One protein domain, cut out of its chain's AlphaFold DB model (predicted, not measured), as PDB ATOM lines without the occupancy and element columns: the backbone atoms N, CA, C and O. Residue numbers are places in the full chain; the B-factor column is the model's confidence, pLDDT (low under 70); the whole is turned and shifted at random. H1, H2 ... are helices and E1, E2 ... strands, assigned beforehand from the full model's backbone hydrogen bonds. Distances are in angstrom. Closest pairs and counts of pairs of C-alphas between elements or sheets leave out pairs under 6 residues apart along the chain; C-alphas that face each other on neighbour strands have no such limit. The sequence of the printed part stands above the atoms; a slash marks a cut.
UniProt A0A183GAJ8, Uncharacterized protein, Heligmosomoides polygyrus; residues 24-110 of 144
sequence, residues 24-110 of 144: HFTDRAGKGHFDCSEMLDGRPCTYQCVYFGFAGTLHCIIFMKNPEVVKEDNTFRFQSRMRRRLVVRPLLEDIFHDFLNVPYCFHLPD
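Overview. This is residues 24 to 110 of the 144 residues of an uncharacterized protein of Heligmosomoides polygyrus (UniProt A0A183GAJ8). Two helices, H2 and H3, lie side by side as a narrow V, running opposite ways; a small strand hairpin, E1 and E2, packs with E2 on H3. The short helix H1 sits near the narrow end of the V, and residues 24 to 36, before it, hold no named element. The printed part has 87 residues, with three named helices and two named strands in the order H1, H2, E1, E2, H3; the sheet, E1 - E2, is antiparallel. The class is mostly helix, though under half of the residues are in named elements. The whole is compact, with a radius of gyration of the C-alphas of 12.6 A and spans of 40 by 26 by 23 A.

Arrangement. E1, residues 69 to 72, and E2, residues 75 to 78, form an antiparallel hairpin at 144 degrees, with N 70 and O 77 at 2.9 A, within hydrogen-bond range. The closest C-alphas of E2 and H3, residues 89 to 100, are those of Phe 76 and Leu 100, 5.9 A apart. H3 touches H2, residues 48 to 63, at a shallow tilt of 31 degrees, opposite ways, closest at the C-alphas of Tyr 51 and Phe 99, 5.1 A; H2 touches H3 with residues 48 to 55 alone, and H3 touches H2 with residues 95 to 100 alone. H1, residues 37 to 41, is close to H3 but not clearly touching, closest at the C-alphas of Ser 37 and Leu 100, 6.0 A. E1 and H3 are apart. In H1, H2 and H3 every O i to N i+4 pair is within hydrogen-bond range.

Along the chain. H2 is 22.2 A long from C-alpha 48 at (-10.413, -14.618, -25.576), and H3 is 16.0 A, ending at C-alpha 100 at (-12.345, -11.030, -32.479). E1 measures 9.8 A, E2 10.3 A and H1 6.3 A.

Size, cuts and confidence. The C-alphas farthest apart, of His 24 and Arg 85, are 40.1 A apart. The printed part has no cut and no long link. Residues 30 to 33 have pLDDT under 70.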
ATOM      1  N   HIS A  24      -6.848 -24.974 -21.159       92.94
ATOM      2  CA  HIS A  24      -7.579 -24.312 -22.233       92.94
ATOM      3  C   HIS A  24      -8.917 -25.025 -22.441       92.94
ATOM      4  O   HIS A  24      -9.040 -26.215 -22.148       92.94
ATOM      5  N   PHE A  25      -9.903 -24.307 -22.968       92.31
ATOM      6  CA  PHE A  25     -11.256 -24.816 -23.191       92.31
ATOM      7  C   PHE A  25     -11.558 -24.866 -24.687       92.31
ATOM      8  O   PHE A  25     -11.130 -23.989 -25.431       92.31
ATOM      9  N   THR A  26     -12.286 -25.885 -25.136       90.25
ATOM     10  CA  THR A  26     -12.699 -26.050 -26.546       90.25
ATOM     11  C   THR A  26     -14.209 -26.181 -26.708       90.25
ATOM     12  O   THR A  26     -14.708 -26.249 -27.830       90.25
ATOM     13  N   ASP A  27     -14.942 -26.241 -25.599       85.12
ATOM     14  CA  ASP A  27     -16.389 -26.395 -25.610       85.12
ATOM     15  C   ASP A  27     -17.083 -25.094 -26.009       85.12
ATOM     16  O   ASP A  27     -16.620 -23.991 -25.712       85.12
ATOM     17  N   ARG A  28     -18.240 -25.234 -26.659       83.44
ATOM     18  CA  ARG A  28     -19.128 -24.110 -26.962       83.44
ATOM     19  C   ARG A  28     -20.028 -23.813 -25.769       83.44
ATOM     20  O   ARG A  28     -20.471 -24.729 -25.080       83.44
ATOM     21  N   ALA A  29     -20.402 -22.548 -25.593       76.12
ATOM     22  CA  ALA A  29     -21.452 -22.170 -24.649       76.12
ATOM     23  C   ALA A  29     -22.842 -22.640 -25.127       76.12
ATOM     24  O   ALA A  29     -23.793 -22.684 -24.344       76.12
ATOM     25  N   GLY A  30     -22.975 -22.989 -26.416       67.31
ATOM     26  CA  GLY A  30     -24.177 -23.604 -26.994       67.31
ATOM     27  C   GLY A  30     -25.305 -22.610 -27.280       67.31
ATOM     28  O   GLY A  30     -26.402 -23.001 -27.676       67.31
ATOM     29  N   LYS A  31     -25.038 -21.315 -27.101       64.31
ATOM     30  CA  LYS A  31     -25.937 -20.206 -27.425       64.31
ATOM     31  C   LYS A  31     -25.194 -19.321 -28.418       64.31
ATOM     32  O   LYS A  31     -24.516 -18.402 -27.984       64.31
ATOM     33  N   GLY A  32     -25.302 -19.600 -29.719       62.38
ATOM     34  CA  GLY A  32     -24.418 -19.081 -30.783       62.38
ATOM     35  C   GLY A  32     -24.133 -17.567 -30.838       62.38
ATOM     36  O   GLY A  32     -23.210 -17.162 -31.530       62.38
ATOM     37  N   HIS A  33     -24.862 -16.726 -30.098       68.94
ATOM     38  CA  HIS A  33     -24.551 -15.300 -29.914       68.94
ATOM     39  C   HIS A  33     -23.453 -15.010 -28.870       68.94
ATOM     40  O   HIS A  33     -22.930 -13.900 -28.831       68.94
ATOM     41  N   PHE A  34     -23.128 -15.975 -28.007       73.25
ATOM     42  CA  PHE A  34     -22.143 -15.850 -26.925       73.25
ATOM     43  C   PHE A  34     -20.881 -16.686 -27.162       73.25
ATOM     44  O   PHE A  34     -19.953 -16.619 -26.359       73.25
ATOM     45  N   ASP A  35     -20.845 -17.471 -28.239       89.75
ATOM     46  CA  ASP A  35     -19.669 -18.250 -28.606       89.75
ATOM     47  C   ASP A  35     -18.618 -17.304 -29.206       89.75
ATOM     48  O   ASP A  35     -18.881 -16.614 -30.194       89.75
ATOM     49  N   CYS A  36     -17.429 -17.253 -28.602       93.62
ATOM     50  CA  CYS A  36     -16.333 -16.444 -29.124       93.62
ATOM     51  C   CYS A  36     -15.761 -17.040 -30.420       93.62
ATOM     52  O   CYS A  36     -16.008 -18.199 -30.754       93.62
ATOM     53  N   SER A  37     -14.952 -16.265 -31.142       94.94
ATOM     54  CA  SER A  37     -14.328 -16.683 -32.404       94.94
ATOM     55  C   SER A  37     -13.604 -18.033 -32.316       94.94
ATOM     56  O   SER A  37     -13.682 -18.850 -33.231       94.94
ATOM     57  N   GLU A  38     -12.916 -18.298 -31.207       95.00
ATOM     58  CA  GLU A  38     -12.249 -19.573 -30.948       95.00
ATOM     59  C   GLU A  38     -13.255 -20.722 -30.815       95.00
ATOM     60  O   GLU A  38     -13.086 -21.747 -31.468       95.00
ATOM     61  N   MET A  39     -14.329 -20.541 -30.043       93.06
ATOM     62  CA  MET A  39     -15.393 -21.544 -29.882       93.06
ATOM     63  C   MET A  39     -16.112 -21.840 -31.207       93.06
ATOM     64  O   MET A  39     -16.466 -22.990 -31.493       93.06
ATOM     65  N   LEU A  40     -16.317 -20.813 -32.037       92.06
ATOM     66  CA  LEU A  40     -16.904 -20.958 -33.370       92.06
ATOM     67  C   LEU A  40     -16.006 -21.809 -34.281       92.06
ATOM     68  O   LEU A  40     -16.514 -22.710 -34.953       92.06
ATOM     69  N   ASP A  41     -14.689 -21.602 -34.227       91.56
ATOM     70  CA  ASP A  41     -13.692 -22.374 -34.981       91.56
ATOM     71  C   ASP A  41     -13.288 -23.713 -34.335       91.56
ATOM     72  O   ASP A  41     -12.522 -24.471 -34.930       91.56
ATOM     73  N   GLY A  42     -13.749 -24.011 -33.118       91.62
ATOM     74  CA  GLY A  42     -13.276 -25.171 -32.351       91.62
ATOM     75  C   GLY A  42     -11.804 -25.067 -31.924       91.62
ATOM     76  O   GLY A  42     -11.149 -26.084 -31.699       91.62
ATOM     77  N   ARG A  43     -11.263 -23.847 -31.837       93.62
ATOM     78  CA  ARG A  43      -9.914 -23.574 -31.327       93.62
ATOM     79  C   ARG A  43      -9.923 -23.503 -29.794       93.62
ATOM     80  O   ARG A  43     -10.932 -23.119 -29.206       93.62
ATOM     81  N   PRO A  44      -8.791 -23.797 -29.133       93.69
ATOM     82  CA  PRO A  44      -8.655 -23.579 -27.698       93.69
ATOM     83  C   PRO A  44      -8.805 -22.098 -27.323       93.69
ATOM     84  O   PRO A  44      -8.184 -21.228 -27.942       93.69
ATOM     85  N   CYS A  45      -9.564 -21.822 -26.264       93.19
ATOM     86  CA  CYS A  45      -9.744 -20.498 -25.680       93.19
ATOM     87  C   CYS A  45      -9.442 -20.482 -24.175       93.19
ATOM     88  O   CYS A  45      -9.656 -21.462 -23.463       93.19
ATOM     89  N   THR A  46      -8.970 -19.339 -23.690       94.31
ATOM     90  CA  THR A  46      -8.849 -18.973 -22.276       94.31
ATOM     91  C   THR A  46      -9.510 -17.613 -22.062       94.31
ATOM     92  O   THR A  46     -10.715 -17.526 -21.849       94.31
ATOM     93  N   TYR A  47      -8.746 -16.529 -22.183       95.50
ATOM     94  CA  TYR A  47      -9.214 -15.168 -21.937       95.50
ATOM     95  C   TYR A  47      -9.930 -14.549 -23.141       95.50
ATOM     96  O   TYR A  47     -10.619 -13.546 -22.972       95.50
ATOM     97  N   GLN A  48      -9.821 -15.138 -24.336       95.56
ATOM     98  CA  GLN A  48     -10.413 -14.618 -25.576       95.56
ATOM     99  C   GLN A  48     -11.925 -14.386 -25.461       95.56
ATOM    100  O   GLN A  48     -12.434 -13.401 -25.990       95.56
ATOM    101  N   CYS A  49     -12.638 -15.214 -24.689       93.00
ATOM    102  CA  CYS A  49     -14.069 -15.035 -24.427       93.00
ATOM    103  C   CYS A  49     -14.391 -13.669 -23.802       93.00
ATOM    104  O   CYS A  49     -15.416 -13.069 -24.113       93.00
ATOM    105  N   VAL A  50     -13.501 -13.151 -22.948       94.25
ATOM    106  CA  VAL A  50     -13.662 -11.838 -22.307       94.25
ATOM    107  C   VAL A  50     -13.455 -10.709 -23.319       94.25
ATOM    108  O   VAL A  50     -14.250  -9.770 -23.346       94.25
ATOM    109  N   TYR A  51     -12.445 -10.817 -24.190       97.12
ATOM    110  CA  TYR A  51     -12.211  -9.850 -25.275       97.12
ATOM    111  C   TYR A  51     -13.400  -9.810 -26.241       97.12
ATOM    112  O   TYR A  51     -13.924  -8.735 -26.539       97.12
ATOM    113  N   PHE A  52     -13.891 -10.980 -26.652       95.75
ATOM    114  CA  PHE A  52     -15.074 -11.102 -27.497       95.75
ATOM    115  C   PHE A  52     -16.314 -10.486 -26.833       95.75
ATOM    116  O   PHE A  52     -17.020  -9.689 -27.452       95.75
ATOM    117  N   GLY A  53     -16.558 -10.792 -25.553       94.62
ATOM    118  CA  GLY A  53     -17.680 -10.242 -24.789       94.62
ATOM    119  C   GLY A  53     -17.626  -8.717 -24.652       94.62
ATOM    120  O   GLY A  53     -18.650  -8.042 -24.793       94.62
ATOM    121  N   PHE A  54     -16.435  -8.149 -24.450       96.25
ATOM    122  CA  PHE A  54     -16.240  -6.700 -24.444       96.25
ATOM    123  C   PHE A  54     -16.528  -6.075 -25.815       96.25
ATOM    124  O   PHE A  54     -17.291  -5.111 -25.896       96.25
ATOM    125  N   ALA A  55     -15.986  -6.642 -26.898       96.50
ATOM    126  CA  ALA A  55     -16.249  -6.172 -28.259       96.50
ATOM    127  C   ALA A  55     -17.749  -6.242 -28.602       96.50
ATOM    128  O   ALA A  55     -18.308  -5.289 -29.148       96.50
ATOM    129  N   GLY A  56     -18.426  -7.326 -28.209       95.31
ATOM    130  CA  GLY A  56     -19.873  -7.483 -28.351       95.31
ATOM    131  C   GLY A  56     -20.668  -6.452 -27.544       95.31
ATOM    132  O   GLY A  56     -21.643  -5.892 -28.042       95.31
ATOM    133  N   THR A  57     -20.221  -6.127 -26.330       95.06
ATOM    134  CA  THR A  57     -20.844  -5.091 -25.488       95.06
ATOM    135  C   THR A  57     -20.693  -3.702 -26.109       95.06
ATOM    136  O   THR A  57     -21.672  -2.958 -26.192       95.06
ATOM    137  N   LEU A  58     -19.503  -3.360 -26.618       94.56
ATOM    138  CA  LEU A  58     -19.288  -2.123 -27.373       94.56
ATOM    139  C   LEU A  58     -20.194  -2.057 -28.605       94.56
ATOM    140  O   LEU A  58     -20.852  -1.040 -28.832       94.56
ATOM    141  N   HIS A  59     -20.282  -3.148 -29.370       94.12
ATOM    142  CA  HIS A  59     -21.197  -3.243 -30.501       94.12
ATOM    143  C   HIS A  59     -22.646  -2.948 -30.079       94.12
ATOM    144  O   HIS A  59     -23.305  -2.114 -30.705       94.12
ATOM    145  N   CYS A  60     -23.139  -3.566 -29.001       93.75
ATOM    146  CA  CYS A  60     -24.477  -3.297 -28.474       93.75
ATOM    147  C   CYS A  60     -24.690  -1.813 -28.151       93.75
ATOM    148  O   CYS A  60     -25.718  -1.262 -28.535       93.75
ATOM    149  N   ILE A  61     -23.727  -1.155 -27.501       92.19
ATOM    150  CA  ILE A  61     -23.824   0.268 -27.138       92.19
ATOM    151  C   ILE A  61     -23.903   1.163 -28.385       92.19
ATOM    152  O   ILE A  61     -24.666   2.125 -28.417       92.19
ATOM    153  N   ILE A  62     -23.133   0.853 -29.430       90.62
ATOM    154  CA  ILE A  62     -23.026   1.701 -30.628       90.62
ATOM    155  C   ILE A  62     -24.197   1.489 -31.590       90.62
ATOM    156  O   ILE A  62     -24.691   2.441 -32.199       90.62
ATOM    157  N   PHE A  63     -24.619   0.238 -31.767       90.00
ATOM    158  CA  PHE A  63     -25.608  -0.138 -32.776       90.00
ATOM    159  C   PHE A  63     -27.001  -0.390 -32.201       90.00
ATOM    160  O   PHE A  63     -27.946  -0.493 -32.984       90.00
ATOM    161  N   MET A  64     -27.138  -0.477 -30.872       91.38
ATOM    162  CA  MET A  64     -28.378  -0.836 -30.171       91.38
ATOM    163  C   MET A  64     -28.971  -2.163 -30.674       91.38
ATOM    164  O   MET A  64     -30.186  -2.321 -30.788       91.38
ATOM    165  N   LYS A  65     -28.094  -3.104 -31.035       89.56
ATOM    166  CA  LYS A  65     -28.429  -4.418 -31.595       89.56
ATOM    167  C   LYS A  65     -27.473  -5.477 -31.073       89.56
ATOM    168  O   LYS A  65     -26.294  -5.189 -30.857       89.56
ATOM    169  N   ASN A  66     -27.976  -6.702 -30.962       88.88
ATOM    170  CA  ASN A  66     -27.141  -7.854 -30.655       88.88
ATOM    171  C   ASN A  66     -26.066  -8.032 -31.740       88.88
ATOM    172  O   ASN A  66     -26.359  -7.833 -32.922       88.88
ATOM    173  N   PRO A  67     -24.827  -8.366 -31.354       91.25
ATOM    174  CA  PRO A  67     -23.768  -8.638 -32.306       91.25
ATOM    175  C   PRO A  67     -24.052  -9.931 -33.070       91.25
ATOM    176  O   PRO A  67     -24.398 -10.960 -32.488       91.25
ATOM    177  N   GLU A  68     -23.844  -9.873 -34.379       91.94
ATOM    178  CA  GLU A  68     -23.767 -11.043 -35.248       91.94
ATOM    179  C   GLU A  68     -22.381 -11.063 -35.874       91.94
ATOM    180  O   GLU A  68     -21.922 -10.052 -36.413       91.94
ATOM    181  N   VAL A  69     -21.701 -12.199 -35.758       93.12
ATOM    182  CA  VAL A  69     -20.326 -12.376 -36.218       93.12
ATOM    183  C   VAL A  69     -20.321 -13.269 -37.450       93.12
ATOM    184  O   VAL A  69     -20.979 -14.306 -37.483       93.12
ATOM    185  N   VAL A  70     -19.555 -12.866 -38.457       93.56
ATOM    186  CA  VAL A  70     -19.301 -13.631 -39.678       93.56
ATOM    187  C   VAL A  70     -17.802 -13.849 -39.843       93.56
ATOM    188  O   VAL A  70     -16.999 -13.030 -39.389       93.56
ATOM    189  N   LYS A  71     -17.428 -14.955 -40.489       94.62
ATOM    190  CA  LYS A  71     -16.044 -15.264 -40.850       94.62
ATOM    191  C   LYS A  71     -15.875 -15.119 -42.359       94.62
ATOM    192  O   LYS A  71     -16.480 -15.870 -43.118       94.62
ATOM    193  N   GLU A  72     -15.046 -14.171 -42.778       94.00
ATOM    194  CA  GLU A  72     -14.728 -13.872 -44.180       94.00
ATOM    195  C   GLU A  72     -13.206 -13.821 -44.334       94.00
ATOM    196  O   GLU A  72     -12.530 -13.220 -43.501       94.00
ATOM    197  N   ASP A  73     -12.650 -14.490 -45.349       93.19
ATOM    198  CA  ASP A  73     -11.195 -14.565 -45.584       93.19
ATOM    199  C   ASP A  73     -10.395 -14.931 -44.319       93.19
ATOM    200  O   ASP A  73      -9.385 -14.320 -43.969       93.19
ATOM    201  N   ASN A  74     -10.901 -15.928 -43.584       92.19
ATOM    202  CA  ASN A  74     -10.351 -16.401 -42.312       92.19
ATOM    203  C   ASN A  74     -10.282 -15.340 -41.189       92.19
ATOM    204  O   ASN A  74      -9.570 -15.531 -40.207       92.19
ATOM    205  N   THR A  75     -11.047 -14.255 -41.312       95.94
ATOM    206  CA  THR A  75     -11.128 -13.153 -40.349       95.94
ATOM    207  C   THR A  75     -12.562 -13.000 -39.845       95.94
ATOM    208  O   THR A  75     -13.509 -12.919 -40.628       95.94
ATOM    209  N   PHE A  76     -12.737 -12.927 -38.532       96.44
ATOM    210  CA  PHE A  76     -14.013 -12.645 -37.889       96.44
ATOM    211  C   PHE A  76     -14.309 -11.148 -37.854       96.44
ATOM    212  O   PHE A  76     -13.449 -10.326 -37.517       96.44
ATOM    213  N   ARG A  77     -15.552 -10.793 -38.187       95.69
ATOM    214  CA  ARG A  77     -16.063  -9.417 -38.194       95.69
ATOM    215  C   ARG A  77     -17.512  -9.388 -37.719       95.69
ATOM    216  O   ARG A  77     -18.260 -10.336 -37.944       95.69
ATOM    217  N   PHE A  78     -17.935  -8.275 -37.120       94.50
ATOM    218  CA  PHE A  78     -19.362  -8.023 -36.927       94.50
ATOM    219  C   PHE A  78     -20.032  -7.710 -38.270       94.50
ATOM    220  O   PHE A  78     -19.507  -6.922 -39.058       94.50
ATOM    221  N   GLN A  79     -21.212  -8.279 -38.514       92.38
ATOM    222  CA  GLN A  79     -21.975  -8.067 -39.748       92.38
ATOM    223  C   GLN A  79     -22.509  -6.624 -39.869       92.38
ATOM    224  O   GLN A  79     -22.750  -6.114 -40.969       92.38
ATOM    225  N   SER A  80     -22.685  -5.932 -38.739       89.19
ATOM    226  CA  SER A  80     -23.176  -4.556 -38.700       89.19
ATOM    227  C   SER A  80     -22.262  -3.590 -39.448       89.19
ATOM    228  O   SER A  80     -21.082  -3.423 -39.139       89.19
ATOM    229  N   ARG A  81     -22.840  -2.855 -40.401       86.12
ATOM    230  CA  ARG A  81     -22.114  -1.824 -41.151       86.12
ATOM    231  C   ARG A  81     -21.957  -0.563 -40.309       86.12
ATOM    232  O   ARG A  81     -22.934   0.127 -40.009       86.12
ATOM    233  N   MET A  82     -20.715  -0.216 -39.989       86.56
ATOM    234  CA  MET A  82     -20.405   1.014 -39.270       86.56
ATOM    235  C   MET A  82     -20.651   2.253 -40.142       86.56
ATOM    236  O   MET A  82     -20.277   2.303 -41.319       86.56
ATOM    237  N   ARG A  83     -21.296   3.283 -39.577       86.12
ATOM    238  CA  ARG A  83     -21.553   4.537 -40.300       86.12
ATOM    239  C   ARG A  83     -20.226   5.222 -40.617       86.12
ATOM    240  O   ARG A  83     -19.449   5.507 -39.716       86.12
ATOM    241  N   ARG A  84     -20.009   5.588 -41.884       84.94
ATOM    242  CA  ARG A  84     -18.760   6.240 -42.332       84.94
ATOM    243  C   ARG A  84     -18.416   7.531 -41.579       84.94
ATOM    244  O   ARG A  84     -17.247   7.861 -41.481       84.94
ATOM    245  N   ARG A  85     -19.427   8.255 -41.081       84.75
ATOM    246  CA  ARG A  85     -19.272   9.529 -40.352       84.75
ATOM    247  C   ARG A  85     -19.020   9.360 -38.849       84.75
ATOM    248  O   ARG A  85     -18.910  10.357 -38.148       84.75
ATOM    249  N   LEU A  86     -18.998   8.129 -38.338       84.81
ATOM    250  CA  LEU A  86     -18.710   7.880 -36.930       84.81
ATOM    251  C   LEU A  86     -17.225   8.170 -36.681       84.81
ATOM    252  O   LEU A  86     -16.377   7.455 -37.195       84.81
ATOM    253  N   VAL A  87     -16.914   9.218 -35.916       86.50
ATOM    254  CA  VAL A  87     -15.527   9.681 -35.701       86.50
ATOM    255  C   VAL A  87     -14.657   8.587 -35.081       86.50
ATOM    256  O   VAL A  87     -13.554   8.332 -35.550       86.50
ATOM    257  N   VAL A  88     -15.201   7.863 -34.102       89.81
ATOM    258  CA  VAL A  88     -14.514   6.766 -33.404       89.81
ATOM    259  C   VAL A  88     -14.399   5.481 -34.246       89.81
ATOM    260  O   VAL A  88     -13.874   4.475 -33.781       89.81
ATOM    261  N   ARG A  89     -14.874   5.483 -35.501       91.06
ATOM    262  CA  ARG A  89     -14.897   4.295 -36.364       91.06
ATOM    263  C   ARG A  89     -13.544   3.591 -36.506       91.06
ATOM    264  O   ARG A  89     -13.543   2.384 -36.300       91.06
ATOM    265  N   PRO A  90     -12.426   4.273 -36.826       93.00
ATOM    266  CA  PRO A  90     -11.144   3.588 -36.995       93.00
ATOM    267  C   PRO A  90     -10.711   2.860 -35.720       93.00
ATOM    268  O   PRO A  90     -10.305   1.707 -35.779       93.00
ATOM    269  N   LEU A  91     -10.898   3.491 -34.555       94.69
ATOM    270  CA  LEU A  91     -10.597   2.861 -33.271       94.69
ATOM    271  C   LEU A  91     -11.473   1.627 -33.024       94.69
ATOM    272  O   LEU A  91     -10.987   0.608 -32.549       94.69
ATOM    273  N   LEU A  92     -12.769   1.709 -33.323       95.06
ATOM    274  CA  LEU A  92     -13.662   0.564 -33.157       95.06
ATOM    275  C   LEU A  92     -13.317  -0.573 -34.115       95.06
ATOM    276  O   LEU A  92     -13.401  -1.729 -33.721       95.06
ATOM    277  N   GLU A  93     -12.945  -0.261 -35.357       95.12
ATOM    278  CA  GLU A  93     -12.501  -1.261 -36.330       95.12
ATOM    279  C   GLU A  93     -11.224  -1.969 -35.852       95.12
ATOM    280  O   GLU A  93     -11.188  -3.197 -35.912       95.12
ATOM    281  N   ASP A  94     -10.252  -1.234 -35.295       96.56
ATOM    282  CA  ASP A  94      -9.060  -1.806 -34.649       96.56
ATOM    283  C   ASP A  94      -9.450  -2.736 -33.488       96.56
ATOM    284  O   ASP A  94      -9.088  -3.909 -33.484       96.56
ATOM    285  N   ILE A  95     -10.241  -2.242 -32.526       97.31
ATOM    286  CA  ILE A  95     -10.640  -3.016 -31.337       97.31
ATOM    287  C   ILE A  95     -11.398  -4.280 -31.745       97.31
ATOM    288  O   ILE A  95     -11.116  -5.364 -31.241       97.31
ATOM    289  N   PHE A  96     -12.367  -4.161 -32.655       96.94
ATOM    290  CA  PHE A  96     -13.141  -5.309 -33.116       96.94
ATOM    291  C   PHE A  96     -12.262  -6.307 -33.857       96.94
ATOM    292  O   PHE A  96     -12.447  -7.505 -33.683       96.94
ATOM    293  N   HIS A  97     -11.303  -5.849 -34.660       97.19
ATOM    294  CA  HIS A  97     -10.381  -6.759 -35.316       97.19
ATOM    295  C   HIS A  97      -9.520  -7.503 -34.291       97.19
ATOM    296  O   HIS A  97      -9.569  -8.733 -34.259       97.19
ATOM    297  N   ASP A  98      -8.827  -6.779 -33.414       97.62
ATOM    298  CA  ASP A  98      -7.889  -7.353 -32.447       97.62
ATOM    299  C   ASP A  98      -8.588  -8.326 -31.485       97.62
ATOM    300  O   ASP A  98      -8.057  -9.387 -31.159       97.62
ATOM    301  N   PHE A  99      -9.805  -7.998 -31.041       97.81
ATOM    302  CA  PHE A  99     -10.494  -8.755 -29.992       97.81
ATOM    303  C   PHE A  99     -11.293  -9.940 -30.537       97.81
ATOM    304  O   PHE A  99     -11.539 -10.894 -29.800       97.81
ATOM    305  N   LEU A 100     -11.696  -9.900 -31.811       96.88
ATOM    306  CA  LEU A 100     -12.345 -11.030 -32.479       96.88
ATOM    307  C   LEU A 100     -11.335 -11.985 -33.129       96.88
ATOM    308  O   LEU A 100     -11.713 -13.103 -33.463       96.88
ATOM    309  N   ASN A 101     -10.084 -11.573 -33.348       97.25
ATOM    310  CA  ASN A 101      -9.109 -12.331 -34.141       97.25
ATOM    311  C   ASN A 101      -7.819 -12.612 -33.368       97.25
ATOM    312  O   ASN A 101      -6.716 -12.486 -33.901       97.25
ATOM    313  N   VAL A 102      -7.951 -13.024 -32.109       97.00
ATOM    314  CA  VAL A 102      -6.800 -13.404 -31.290       97.00
ATOM    315  C   VAL A 102      -6.166 -14.684 -31.866       97.00
ATOM    316  O   VAL A 102      -6.834 -15.720 -31.974       97.00
ATOM    317  N   PRO A 103      -4.873 -14.668 -32.241       93.62
ATOM    318  CA  PRO A 103      -4.288 -15.777 -32.991       93.62
ATOM    319  C   PRO A 103      -4.154 -17.052 -32.142       93.62
ATOM    320  O   PRO A 103      -4.432 -18.148 -32.630       93.62
ATOM    321  N   TYR A 104      -3.773 -16.928 -30.865       92.31
ATOM    322  CA  TYR A 104      -3.683 -18.042 -29.910       92.31
ATOM    323  C   TYR A 104      -3.678 -17.547 -28.453       92.31
ATOM    324  O   TYR A 104      -3.478 -16.365 -28.182       92.31
ATOM    325  N   CYS A 105      -3.860 -18.466 -27.496       93.06
ATOM    326  CA  CYS A 105      -4.111 -18.167 -26.073       93.06
ATOM    327  C   CYS A 105      -3.028 -17.345 -25.348       93.06
ATOM    328  O   CYS A 105      -3.301 -16.794 -24.286       93.06
ATOM    329  N   PHE A 106      -1.812 -17.273 -25.894       90.75
ATOM    330  CA  PHE A 106      -0.662 -16.584 -25.291       90.75
ATOM    331  C   PHE A 106      -0.295 -15.274 -26.001       90.75
ATOM    332  O   PHE A 106       0.692 -14.641 -25.643       90.75
ATOM    333  N   HIS A 107      -1.070 -14.864 -27.006       93.94
ATOM    334  CA  HIS A 107      -0.871 -13.614 -27.734       93.94
ATOM    335  C   HIS A 107      -2.149 -12.781 -27.672       93.94
ATOM    336  O   HIS A 107      -2.837 -12.572 -28.668       93.94
ATOM    337  N   LEU A 108      -2.500 -12.393 -26.448       96.12
ATOM    338  CA  LEU A 108      -3.687 -11.598 -26.166       96.12
ATOM    339  C   LEU A 108      -3.436 -10.123 -26.530       96.12
ATOM    340  O   LEU A 108      -2.324  -9.639 -26.304       96.12
ATOM    341  N   PRO A 109      -4.449  -9.397 -27.037       96.69
ATOM    342  CA  PRO A 109      -4.361  -7.952 -27.220       96.69
ATOM    343  C   PRO A 109      -4.036  -7.230 -25.906       96.69
ATOM    344  O   PRO A 109      -4.503  -7.623 -24.839       96.69
ATOM    345  N   ASP A 110      -3.262  -6.145 -25.971       96.12
ATOM    346  CA  ASP A 110      -2.918  -5.369 -24.778       96.12
ATOM    347  C   ASP A 110      -4.072  -4.431 -24.372       96.12
ATOM    348  O   ASP A 110      -4.462  -3.506 -25.100       96.12
TER     349      ASP A 110